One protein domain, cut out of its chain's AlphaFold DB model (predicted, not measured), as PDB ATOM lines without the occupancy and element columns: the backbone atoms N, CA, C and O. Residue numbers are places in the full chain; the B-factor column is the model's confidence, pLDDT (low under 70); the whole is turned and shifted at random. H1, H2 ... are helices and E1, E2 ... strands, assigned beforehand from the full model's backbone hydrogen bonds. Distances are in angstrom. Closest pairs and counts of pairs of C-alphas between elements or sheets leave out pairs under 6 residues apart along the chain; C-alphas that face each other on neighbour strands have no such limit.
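AT A GLANCE: This is residues 2 to 78 of the 85 residues of an uncharacterized protein of Pontibacter lucknowensis (UniProt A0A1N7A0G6). A small, twisted four-stranded sheet has H2 over one face, running along E1, and H3 over the other face, running along E2; H1 folds back beside H2 as a helical hairpin at one end of the longest axis, with E3 at the other. The short H4 only grazes the sheet and meets the first residue of H2. The printed part has 77 residues, with four named helices and four named strands in the order H1 H2 E1 E2 E3 H3 E4 H4. The mixed sheet runs E3 E2 E1 E4, and the class is mixed, helices and strands. The whole is compact, with a radius of gyration of the C-alphas of 12.5 A and spans of 34 by 27 by 16 A.

HOW THE PARTS SIT: In the sheet, E1, residues 35 to 40, and the edge strand E4, residues 67 to 72, are parallel at 25 degrees, with N 38 and O 69 2.9 A apart, within hydrogen-bond range. E2, residues 46 to 48, is antiparallel to E1 at 151 degrees and forms a hairpin with it, with N 39 and O 47 at 2.8 A. The other edge strand, E3, residues 51 to 54, forms a hairpin with E2, antiparallel at 156 degrees, with N 51 and O 48 at 2.9 A. E1 E2 E3 are a meander, each strand the antiparallel neighbour of the one before. The sheet is only just strongly twisted, its C-alphas lying up to 4.0 A off the best plane. H2, residues 19 to 28, is on the sheet at a height of 9.7 A, over E1 and along the strands, at 3 degrees to E1 on the local plane; the closest C-alphas, of Ala 23 and Leu 35, are 6.6 A apart. H3, residues 56 to 63, is on the opposite face at a height of 8.2 A, over E2 and along the strands, at 16 degrees to E2 on the local plane; 2 of its 8 C-alphas fall on E1, only just too few for it to lie over E1 too. The closest C-alphas of E2 and H3, those of Tyr 46 and Met 56, are 7.0 A apart. With helices on both faces there are three layers. E3, H3 and E4 form a split strand-helix-strand unit, two strands running the same way with E2 and E1 between them, and its crossover is right-handed. H1, residues 2 to 13, is not on the sheet; it touches H2 at a shallow tilt of 16 degrees, opposite ways, with the closest C-alphas, of Ile 12 and Gly 19, 6.3 A apart. H4, residues 74 to 77, only just touches H2, with 3 pairs of C-alphas within 8 A, the closest being Gly 19 and Arg 76 at 6.0 A. Every O i to N i+4 pair is within hydrogen-bond range in H1, H2 and H3; H4 is too short for such a pair.

IN THESE COORDINATES: H1 begins at C-alpha 2 (161.901, 179.759, 224.742) and is 16.9 A long; H2 is 14.1 A long. E1 begins at C-alpha 35 (176.595, 174.454, 225.312) and is 16.0 A long, and E4 is 17.2 A long. H3 is 10.3 A long. H4 ends at C-alpha 77 (188.086, 189.021, 224.572).

THE WHOLE: The two C-alphas farthest apart, of Lys 30 and Asp 43, are 36.4 A apart. The printed part has no cut and no long link; the link from H2 to E1 is short and the others are tight. The mean pLDDT of the printed part is 72.0, and residues 2 to 35 and 75 to 78 are under 70.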
ATOM      1  N   LYS A   2     161.301 179.385 226.050       53.41
ATOM      2  CA  LYS A   2     161.901 179.759 224.742       53.41
ATOM      3  C   LYS A   2     162.403 181.216 224.663       53.41
ATOM      4  O   LYS A   2     163.434 181.466 224.042       53.41
ATOM      5  N   ASP A   3     161.725 182.153 225.321       60.56
ATOM      6  CA  ASP A   3     162.038 183.591 225.250       60.56
ATOM      7  C   ASP A   3     163.348 183.985 225.936       60.56
ATOM      8  O   ASP A   3     164.084 184.836 225.442       60.56
ATOM      9  N   GLN A   4     163.700 183.303 227.026       59.09
ATOM     10  CA  GLN A   4     164.913 183.591 227.793       59.09
ATOM     11  C   GLN A   4     166.174 183.191 227.007       59.09
ATOM     12  O   GLN A   4     167.122 183.965 226.907       59.09
ATOM     13  N   LYS A   5     166.126 182.037 226.326       60.19
ATOM     14  CA  LYS A   5     167.167 181.566 225.397       60.19
ATOM     15  C   LYS A   5     167.391 182.547 224.243       60.19
ATOM     16  O   LYS A   5     168.532 182.868 223.918       60.19
ATOM     17  N   ARG A   6     166.307 183.031 223.623       63.56
ATOM     18  CA  ARG A   6     166.385 183.971 222.492       63.56
ATOM     19  C   ARG A   6     166.925 185.332 222.926       63.56
ATOM     20  O   ARG A   6     167.634 185.960 222.148       63.56
ATOM     21  N   SER A   7     166.625 185.758 224.151       65.25
ATOM     22  CA  SER A   7     167.167 186.988 224.729       65.25
ATOM     23  C   SER A   7     168.681 186.898 224.946       65.25
ATOM     24  O   SER A   7     169.404 187.767 224.471       65.25
ATOM     25  N   ILE A   8     169.179 185.807 225.544       63.59
ATOM     26  CA  ILE A   8     170.624 185.634 225.782       63.59
ATOM     27  C   ILE A   8     171.386 185.509 224.454       63.59
ATOM     28  O   ILE A   8     172.373 186.203 224.250       63.59
ATOM     29  N   LEU A   9     170.882 184.717 223.499       62.62
ATOM     30  CA  LEU A   9     171.483 184.617 222.159       62.62
ATOM     31  C   LEU A   9     171.515 185.967 221.426       62.62
ATOM     32  O   LEU A   9     172.507 186.282 220.776       62.62
ATOM     33  N   LYS A  10     170.461 186.786 221.546       67.12
ATOM     34  CA  LYS A  10     170.456 188.146 220.985       67.12
ATOM     35  C   LYS A  10     171.495 189.048 221.647       67.12
ATOM     36  O   LYS A  10     172.096 189.861 220.958       67.12
ATOM     37  N   GLN A  11     171.725 188.907 222.950       62.12
ATOM     38  CA  GLN A  11     172.744 189.686 223.656       62.12
ATOM     39  C   GLN A  11     174.171 189.310 223.226       62.12
ATOM     40  O   GLN A  11     175.002 190.207 223.116       62.12
ATOM     41  N   ILE A  12     174.423 188.037 222.886       62.22
ATOM     42  CA  ILE A  12     175.690 187.580 222.279       62.22
ATOM     43  C   ILE A  12     175.888 188.205 220.896       62.22
ATOM     44  O   ILE A  12     176.933 188.785 220.622       62.22
ATOM     45  N   VAL A  13     174.880 188.096 220.019       59.19
ATOM     46  CA  VAL A  13     174.956 188.613 218.637       59.19
ATOM     47  C   VAL A  13     175.133 190.132 218.620       59.19
ATOM     48  O   VAL A  13     175.825 190.658 217.756       59.19
ATOM     49  N   ASN A  14     174.552 190.827 219.598       64.81
ATOM     50  CA  ASN A  14     174.673 192.276 219.737       64.81
ATOM     51  C   ASN A  14     175.947 192.725 220.480       64.81
ATOM     52  O   ASN A  14     176.123 193.922 220.668       64.81
ATOM     53  N   GLY A  15     176.813 191.805 220.928       57.38
ATOM     54  CA  GLY A  15     178.071 192.139 221.610       57.38
ATOM     55  C   GLY A  15     177.918 192.706 223.026       57.38
ATOM     56  O   GLY A  15     178.888 193.204 223.583       57.38
ATOM     57  N   ASN A  16     176.723 192.624 223.620       61.09
ATOM     58  CA  ASN A  16     176.448 193.140 224.968       61.09
ATOM     59  C   ASN A  16     176.949 192.208 226.082       61.09
ATOM     60  O   ASN A  16     176.989 192.612 227.239       61.09
ATOM     61  N   VAL A  17     177.251 190.951 225.750       61.94
ATOM     62  CA  VAL A  17     177.677 189.913 226.692       61.94
ATOM     63  C   VAL A  17     178.738 189.055 226.007       61.94
ATOM     64  O   VAL A  17     178.541 188.635 224.861       61.94
ATOM     65  N   SER A  18     179.847 188.765 226.692       59.34
ATOM     66  CA  SER A  18     180.888 187.872 226.170       59.34
ATOM     67  C   SER A  18     180.329 186.483 225.884       59.34
ATOM     68  O   SER A  18     179.465 185.993 226.615       59.34
ATOM     69  N   GLY A  19     180.903 185.772 224.908       60.72
ATOM     70  CA  GLY A  19     180.552 184.365 224.667       60.72
ATOM     71  C   GLY A  19     180.607 183.530 225.957       60.72
ATOM     72  O   GLY A  19     179.668 182.799 226.266       60.72
ATOM     73  N   LYS A  20     181.647 183.734 226.777       62.38
ATOM     74  CA  LYS A  20     181.833 183.073 228.080       62.38
ATOM     75  C   LYS A  20     180.738 183.407 229.102       62.38
ATOM     76  O   LYS A  20     180.223 182.506 229.762       62.38
ATOM     77  N   GLU A  21     180.356 184.677 229.230       62.03
ATOM     78  CA  GLU A  21     179.274 185.092 230.130       62.03
ATOM     79  C   GLU A  21     177.927 184.537 229.681       62.03
ATOM     80  O   GLU A  21     177.143 184.059 230.500       62.03
ATOM     81  N   ALA A  22     177.677 184.503 228.376       63.06
ATOM     82  CA  ALA A  22     176.448 183.951 227.846       63.06
ATOM     83  C   ALA A  22     176.371 182.426 227.993       63.06
ATOM     84  O   ALA A  22     175.297 181.919 228.312       63.06
ATOM     85  N   ALA A  23     177.484 181.695 227.850       61.06
ATOM     86  CA  ALA A  23     177.546 180.282 228.234       61.06
ATOM     87  C   ALA A  23     177.273 180.092 229.724       61.06
ATOM     88  O   ALA A  23     176.512 179.201 230.078       61.06
ATOM     89  N   ASN A  24     177.820 180.938 230.599       63.91
ATOM     90  CA  ASN A  24     177.524 180.878 232.032       63.91
ATOM     91  C   ASN A  24     176.048 181.178 232.336       63.91
ATOM     92  O   ASN A  24     175.441 180.489 233.154       63.91
ATOM     93  N   LEU A  25     175.443 182.163 231.669       64.50
ATOM     94  CA  LEU A  25     174.024 182.498 231.816       64.50
ATOM     95  C   LEU A  25     173.114 181.389 231.274       64.50
ATOM     96  O   LEU A  25     172.105 181.065 231.900       64.50
ATOM     97  N   LEU A  26     173.482 180.774 230.148       62.41
ATOM     98  CA  LEU A  26     172.767 179.636 229.569       62.41
ATOM     99  C   LEU A  26     172.935 178.376 230.426       62.41
ATOM    100  O   LEU A  26     171.948 177.687 230.657       62.41
ATOM    101  N   ASN A  27     174.123 178.120 230.977       60.62
ATOM    102  CA  ASN A  27     174.370 177.021 231.916       60.62
ATOM    103  C   ASN A  27     173.608 177.200 233.238       60.62
ATOM    104  O   ASN A  27     173.131 176.222 233.810       60.62
ATOM    105  N   ARG A  28     173.452 178.442 233.719       59.38
ATOM    106  CA  ARG A  28     172.685 178.770 234.936       59.38
ATOM    107  C   ARG A  28     171.168 178.786 234.728       59.38
ATOM    108  O   ARG A  28     170.425 178.740 235.709       59.38
ATOM    109  N   ALA A  29     170.680 178.846 233.488       57.34
ATOM    110  CA  ALA A  29     169.255 178.728 233.207       57.34
ATOM    111  C   ALA A  29     168.788 177.287 233.489       57.34
ATOM    112  O   ALA A  29     169.399 176.330 233.014       57.34
ATOM    113  N   LYS A  30     167.706 177.128 234.274       39.50
ATOM    114  CA  LYS A  30     167.151 175.819 234.683       39.50
ATOM    115  C   LYS A  30     167.057 174.863 233.485       39.50
ATOM    116  O   LYS A  30     166.216 175.062 232.611       39.50
ATOM    117  N   GLY A  31     167.909 173.837 233.476       51.91
ATOM    118  CA  GLY A  31     167.997 172.853 232.396       51.91
ATOM    119  C   GLY A  31     169.409 172.356 232.089       51.91
ATOM    120  O   GLY A  31     169.512 171.310 231.463       51.91
ATOM    121  N   GLY A  32     170.468 173.054 232.536       49.72
ATOM    122  CA  GLY A  32     171.853 172.599 232.345       49.72
ATOM    123  C   GLY A  32     172.160 172.394 230.864       49.72
ATOM    124  O   GLY A  32     172.348 171.273 230.398       49.72
ATOM    125  N   TYR A  33     172.104 173.473 230.089       56.94
ATOM    126  CA  TYR A  33     172.357 173.387 228.660       56.94
ATOM    127  C   TYR A  33     173.851 173.141 228.431       56.94
ATOM    128  O   TYR A  33     174.614 174.094 228.502       56.94
ATOM    129  N   ASN A  34     174.250 171.900 228.119       62.75
ATOM    130  CA  ASN A  34     175.591 171.556 227.616       62.75
ATOM    131  C   ASN A  34     175.847 172.308 226.294       62.75
ATOM    132  O   ASN A  34     175.625 171.786 225.197       62.75
ATOM    133  N   LEU A  35     176.223 173.582 226.410       69.69
ATOM    134  CA  LEU A  35     176.595 174.454 225.312       69.69
ATOM    135  C   LEU A  35     178.113 174.506 225.244       69.69
ATOM    136  O   LEU A  35     178.761 175.062 226.129       69.69
ATOM    137  N   ILE A  36     178.661 173.966 224.165       78.00
ATOM    138  CA  ILE A  36     180.092 174.014 223.897       78.00
ATOM    139  C   ILE A  36     180.366 175.247 223.041       78.00
ATOM    140  O   ILE A  36     179.815 175.397 221.947       78.00
ATOM    141  N   ILE A  37     181.204 176.152 223.542       78.12
ATOM    142  CA  ILE A  37     181.674 177.289 222.753       78.12
ATOM    143  C   ILE A  37     182.976 176.893 222.079       78.12
ATOM    144  O   ILE A  37     183.950 176.542 222.742       78.12
ATOM    145  N   VAL A  38     182.979 176.997 220.758       85.25
ATOM    146  CA  VAL A  38     184.156 176.803 219.927       85.25
ATOM    147  C   VAL A  38     184.629 178.173 219.456       85.25
ATOM    148  O   VAL A  38     183.864 178.931 218.857       85.25
ATOM    149  N   TYR A  39     185.887 178.494 219.717       85.19
ATOM    150  CA  TYR A  39     186.515 179.729 219.273       85.19
ATOM    151  C   TYR A  39     187.378 179.465 218.041       85.19
ATOM    152  O   TYR A  39     188.261 178.618 218.091       85.19
ATOM    153  N   VAL A  40     187.143 180.189 216.950       87.38
ATOM    154  CA  VAL A  40     188.017 180.201 215.767       87.38
ATOM    155  C   VAL A  40     189.145 181.191 216.001       87.38
ATOM    156  O   VAL A  40     188.896 182.381 216.205       87.38
ATOM    157  N   GLN A  41     190.373 180.696 215.973       85.81
ATOM    158  CA  GLN A  41     191.591 181.481 216.127       85.81
ATOM    159  C   GLN A  41     191.968 182.148 214.791       85.81
ATOM    160  O   GLN A  41     191.537 181.711 213.723       85.81
ATOM    161  N   ASP A  42     192.757 183.227 214.834       84.19
ATOM    162  CA  ASP A  42     193.156 183.973 213.624       84.19
ATOM    163  C   ASP A  42     194.008 183.128 212.647       84.19
ATOM    164  O   ASP A  42     194.061 183.436 211.459       84.19
ATOM    165  N   ASP A  43     194.633 182.046 213.121       85.50
ATOM    166  CA  ASP A  43     195.383 181.079 212.309       85.50
ATOM    167  C   ASP A  43     194.495 180.000 211.647       85.50
ATOM    168  O   ASP A  43     194.997 179.122 210.947       85.50
ATOM    169  N   GLY A  44     193.172 180.064 211.847       84.06
ATOM    170  CA  GLY A  44     192.201 179.104 211.314       84.06
ATOM    171  C   GLY A  44     192.034 177.835 212.154       84.06
ATOM    172  O   GLY A  44     191.237 176.968 211.788       84.06
ATOM    173  N   SER A  45     192.749 177.721 213.276       90.06
ATOM    174  CA  SER A  45     192.562 176.637 214.234       90.06
ATOM    175  C   SER A  45     191.413 176.922 215.205       90.06
ATOM    176  O   SER A  45     190.841 178.017 215.230       90.06
ATOM    177  N   TYR A  46     191.022 175.916 215.987       88.50
ATOM    178  CA  TYR A  46     189.893 176.014 216.906       88.50
ATOM    179  C   TYR A  46     190.333 175.829 218.361       88.50
ATOM    180  O   TYR A  46     191.251 175.066 218.668       88.50
ATOM    181  N   LEU A  47     189.633 176.499 219.272       84.44
ATOM    182  CA  LEU A  47     189.781 176.351 220.714       84.44
ATOM    183  C   LEU A  47     188.445 175.972 221.350       84.44
ATOM    184  O   LEU A  47     187.417 176.592 221.082       84.44
ATOM    185  N   ILE A  48     188.473 174.968 222.221       83.75
ATOM    186  CA  ILE A  48     187.345 174.573 223.068       83.75
ATOM    187  C   ILE A  48     187.860 174.524 224.502       83.75
ATOM    188  O   ILE A  48     188.819 173.804 224.781       83.75
ATOM    189  N   ASP A  49     187.228 175.285 225.396       78.44
ATOM    190  CA  ASP A  49     187.677 175.477 226.780       78.44
ATOM    191  C   ASP A  49     189.150 175.941 226.837       78.44
ATOM    192  O   ASP A  49     189.449 177.075 226.457       78.44
ATOM    193  N   ASP A  50     190.070 175.063 227.245       76.62
ATOM    194  CA  ASP A  50     191.519 175.310 227.305       76.62
ATOM    195  C   ASP A  50     192.321 174.564 226.223       76.62
ATOM    196  O   ASP A  50     193.540 174.723 226.116       76.62
ATOM    197  N   VAL A  51     191.656 173.758 225.390       80.00
ATOM    198  CA  VAL A  51     192.309 172.974 224.339       80.00
ATOM    199  C   VAL A  51     192.441 173.827 223.080       80.00
ATOM    200  O   VAL A  51     191.435 174.217 222.491       80.00
ATOM    201  N   ARG A  52     193.685 174.121 222.688       82.25
ATOM    202  CA  ARG A  52     194.052 174.933 221.512       82.25
ATOM    203  C   ARG A  52     194.385 174.075 220.297       82.25
ATOM    204  O   ARG A  52     194.640 172.881 220.440       82.25
ATOM    205  N   TYR A  53     194.472 174.728 219.137       86.31
ATOM    206  CA  TYR A  53     194.958 174.143 217.886       86.31
ATOM    207  C   TYR A  53     194.163 172.919 217.417       86.31
ATOM    208  O   TYR A  53     194.701 172.029 216.761       86.31
ATOM    209  N   LEU A  54     192.875 172.862 217.760       86.88
ATOM    210  CA  LEU A  54     192.000 171.788 217.317       86.88
ATOM    211  C   LEU A  54     191.715 171.932 215.826       86.88
ATOM    212  O   LEU A  54     191.522 173.041 215.321       86.88
ATOM    213  N   THR A  55     191.636 170.804 215.128       90.19
ATOM    214  CA  THR A  55     191.119 170.762 213.760       90.19
ATOM    215  C   THR A  55     189.592 170.768 213.764       90.19
ATOM    216  O   THR A  55     188.946 170.408 214.750       90.19
ATOM    217  N   MET A  56     188.984 171.121 212.629       85.50
ATOM    218  CA  MET A  56     187.525 171.066 212.481       85.50
ATOM    219  C   MET A  56     186.963 169.648 212.704       85.50
ATOM    220  O   MET A  56     185.839 169.501 213.176       85.50
ATOM    221  N   GLU A  57     187.722 168.598 212.384       89.12
ATOM    222  CA  GLU A  57     187.311 167.211 212.643       89.12
ATOM    223  C   GLU A  57     187.250 166.917 214.144       89.12
ATOM    224  O   GLU A  57     186.214 166.471 214.635       89.12
ATOM    225  N   GLN A  58     188.287 167.295 214.893       88.12
ATOM    226  CA  GLN A  58     188.315 167.139 216.351       88.12
ATOM    227  C   GLN A  58     187.220 167.960 217.039       88.12
ATOM    228  O   GLN A  58     186.610 167.511 218.011       88.12
ATOM    229  N   VAL A  59     186.940 169.162 216.526       88.25
ATOM    230  CA  VAL A  59     185.807 169.974 216.980       88.25
ATOM    231  C   VAL A  59     184.505 169.213 216.770       88.25
ATOM    232  O   VAL A  59     183.739 169.086 217.721       88.25
ATOM    233  N   LYS A  60     184.262 168.687 215.562       87.00
ATOM    234  CA  LYS A  60     183.036 167.948 215.224       87.00
ATOM    235  C   LYS A  60     182.817 166.747 216.135       87.00
ATOM    236  O   LYS A  60     181.697 166.578 216.604       87.00
ATOM    237  N   GLU A  61     183.857 165.962 216.410       89.06
ATOM    238  CA  GLU A  61     183.778 164.828 217.340       89.06
ATOM    239  C   GLU A  61     183.416 165.287 218.756       89.06
ATOM    240  O   GLU A  61     182.532 164.726 219.399       89.06
ATOM    241  N   ARG A  62     184.045 166.365 219.235       84.50
ATOM    242  CA  ARG A  62     183.857 166.860 220.605       84.50
ATOM    243  C   ARG A  62     182.497 167.522 220.823       84.50
ATOM    244  O   ARG A  62     181.939 167.437 221.914       84.50
ATOM    245  N   VAL A  63     181.957 168.176 219.795       83.94
ATOM    246  CA  VAL A  63     180.626 168.802 219.843       83.94
ATOM    247  C   VAL A  63     179.499 167.869 219.412       83.94
ATOM    248  O   VAL A  63     178.330 168.257 219.478       83.94
ATOM    249  N   GLN A  64     179.811 166.644 218.982       84.06
ATOM    250  CA  GLN A  64     178.816 165.681 218.528       84.06
ATOM    251  C   GLN A  64     177.795 165.399 219.638       84.06
ATOM    252  O   GLN A  64     178.147 165.126 220.783       84.06
ATOM    253  N   GLY A  65     176.506 165.506 219.306       77.62
ATOM    254  CA  GLY A  65     175.413 165.301 220.262       77.62
ATOM    255  C   GLY A  65     175.204 166.437 221.273       77.62
ATOM    256  O   GLY A  65     174.245 166.383 222.041       77.62
ATOM    257  N   ASN A  66     176.031 167.486 221.248       79.56
ATOM    258  CA  ASN A  66     175.910 168.656 222.114       79.56
ATOM    259  C   ASN A  66     175.479 169.892 221.315       79.56
ATOM    260  O   ASN A  66     175.732 170.025 220.114       79.56
ATOM    261  N   SER A  67     174.829 170.839 221.994       76.19
ATOM    262  CA  SER A  67     174.599 172.156 221.399       76.19
ATOM    263  C   SER A  67     175.934 172.893 221.341       76.19
ATOM    264  O   SER A  67     176.631 172.964 222.348       76.19
ATOM    265  N   HIS A  68     176.297 173.457 220.192       80.50
ATOM    266  CA  HIS A  68     177.541 174.211 220.057       80.50
ATOM    267  C   HIS A  68     177.355 175.490 219.252       80.50
ATOM    268  O   HIS A  68     176.419 175.623 218.462       80.50
ATOM    269  N   VAL A  69     178.261 176.437 219.476       78.56
ATOM    270  CA  VAL A  69     178.361 177.683 218.716       78.56
ATOM    271  C   VAL A  69     179.815 177.932 218.353       78.56
ATOM    272  O   VAL A  69     180.703 177.717 219.175       78.56
ATOM    273  N   ILE A  70     180.044 178.381 217.121       82.56
ATOM    274  CA  ILE A  70     181.367 178.757 216.630       82.56
ATOM    275  C   ILE A  70     181.420 180.281 216.579       82.56
ATOM    276  O   ILE A  70     180.589 180.910 215.921       82.56
ATOM    277  N   VAL A  71     182.371 180.872 217.291       79.75
ATOM    278  CA  VAL A  71     182.576 182.324 217.369       79.75
ATOM    279  C   VAL A  71     184.051 182.654 217.130       79.75
ATOM    280  O   VAL A  71     184.908 181.822 217.404       79.75
ATOM    281  N   PRO A  72     184.401 183.843 216.624       81.25
ATOM    282  CA  PRO A  72     185.804 184.243 216.510       81.25
ATOM    283  C   PRO A  72     186.458 184.399 217.897       81.25
ATOM    284  O   PRO A  72     185.807 184.850 218.838       81.25
ATOM    285  N   GLU A  73     187.758 184.107 218.036       80.00
ATOM    286  CA  GLU A  73     188.514 184.255 219.298       80.00
ATOM    287  C   GLU A  73     188.434 185.690 219.838       80.00
ATOM    288  O   GLU A  73     188.381 185.908 221.047       80.00
ATOM    289  N   LYS A  74     188.320 186.687 218.957       71.88
ATOM    290  CA  LYS A  74     188.109 188.094 219.337       71.88
ATOM    291  C   LYS A  74     186.851 188.286 220.195       71.88
ATOM    292  O   LYS A  74     186.861 189.108 221.106       71.88
ATOM    293  N   ALA A  75     185.811 187.475 219.988       66.75
ATOM    294  CA  ALA A  75     184.603 187.466 220.816       66.75
ATOM    295  C   ALA A  75     184.821 186.860 222.213       66.75
ATOM    296  O   ALA A  75     184.017 187.103 223.111       66.75
ATOM    297  N   ARG A  76     185.908 186.102 222.424       66.62
ATOM    298  CA  ARG A  76     186.349 185.682 223.763       66.62
ATOM    299  C   ARG A  76     186.802 186.881 224.589       66.62
ATOM    300  O   ARG A  76     186.507 186.922 225.772       66.62
ATOM    301  N   ARG A  77     187.500 187.825 223.945       60.94
ATOM    302  CA  ARG A  77     188.086 189.021 224.572       60.94
ATOM    303  C   ARG A  77     187.094 190.171 224.728       60.94
ATOM    304  O   ARG A  77     187.335 191.076 225.513       60.94
ATOM    305  N   LEU A  78     185.992 190.156 223.979       49.84
ATOM    306  CA  LEU A  78     184.900 191.118 224.129       49.84
ATOM    307  C   LEU A  78     184.222 190.898 225.489       49.84
ATOM    308  O   LEU A  78     183.334 190.060 225.591       49.84
TER     309      LEU A  78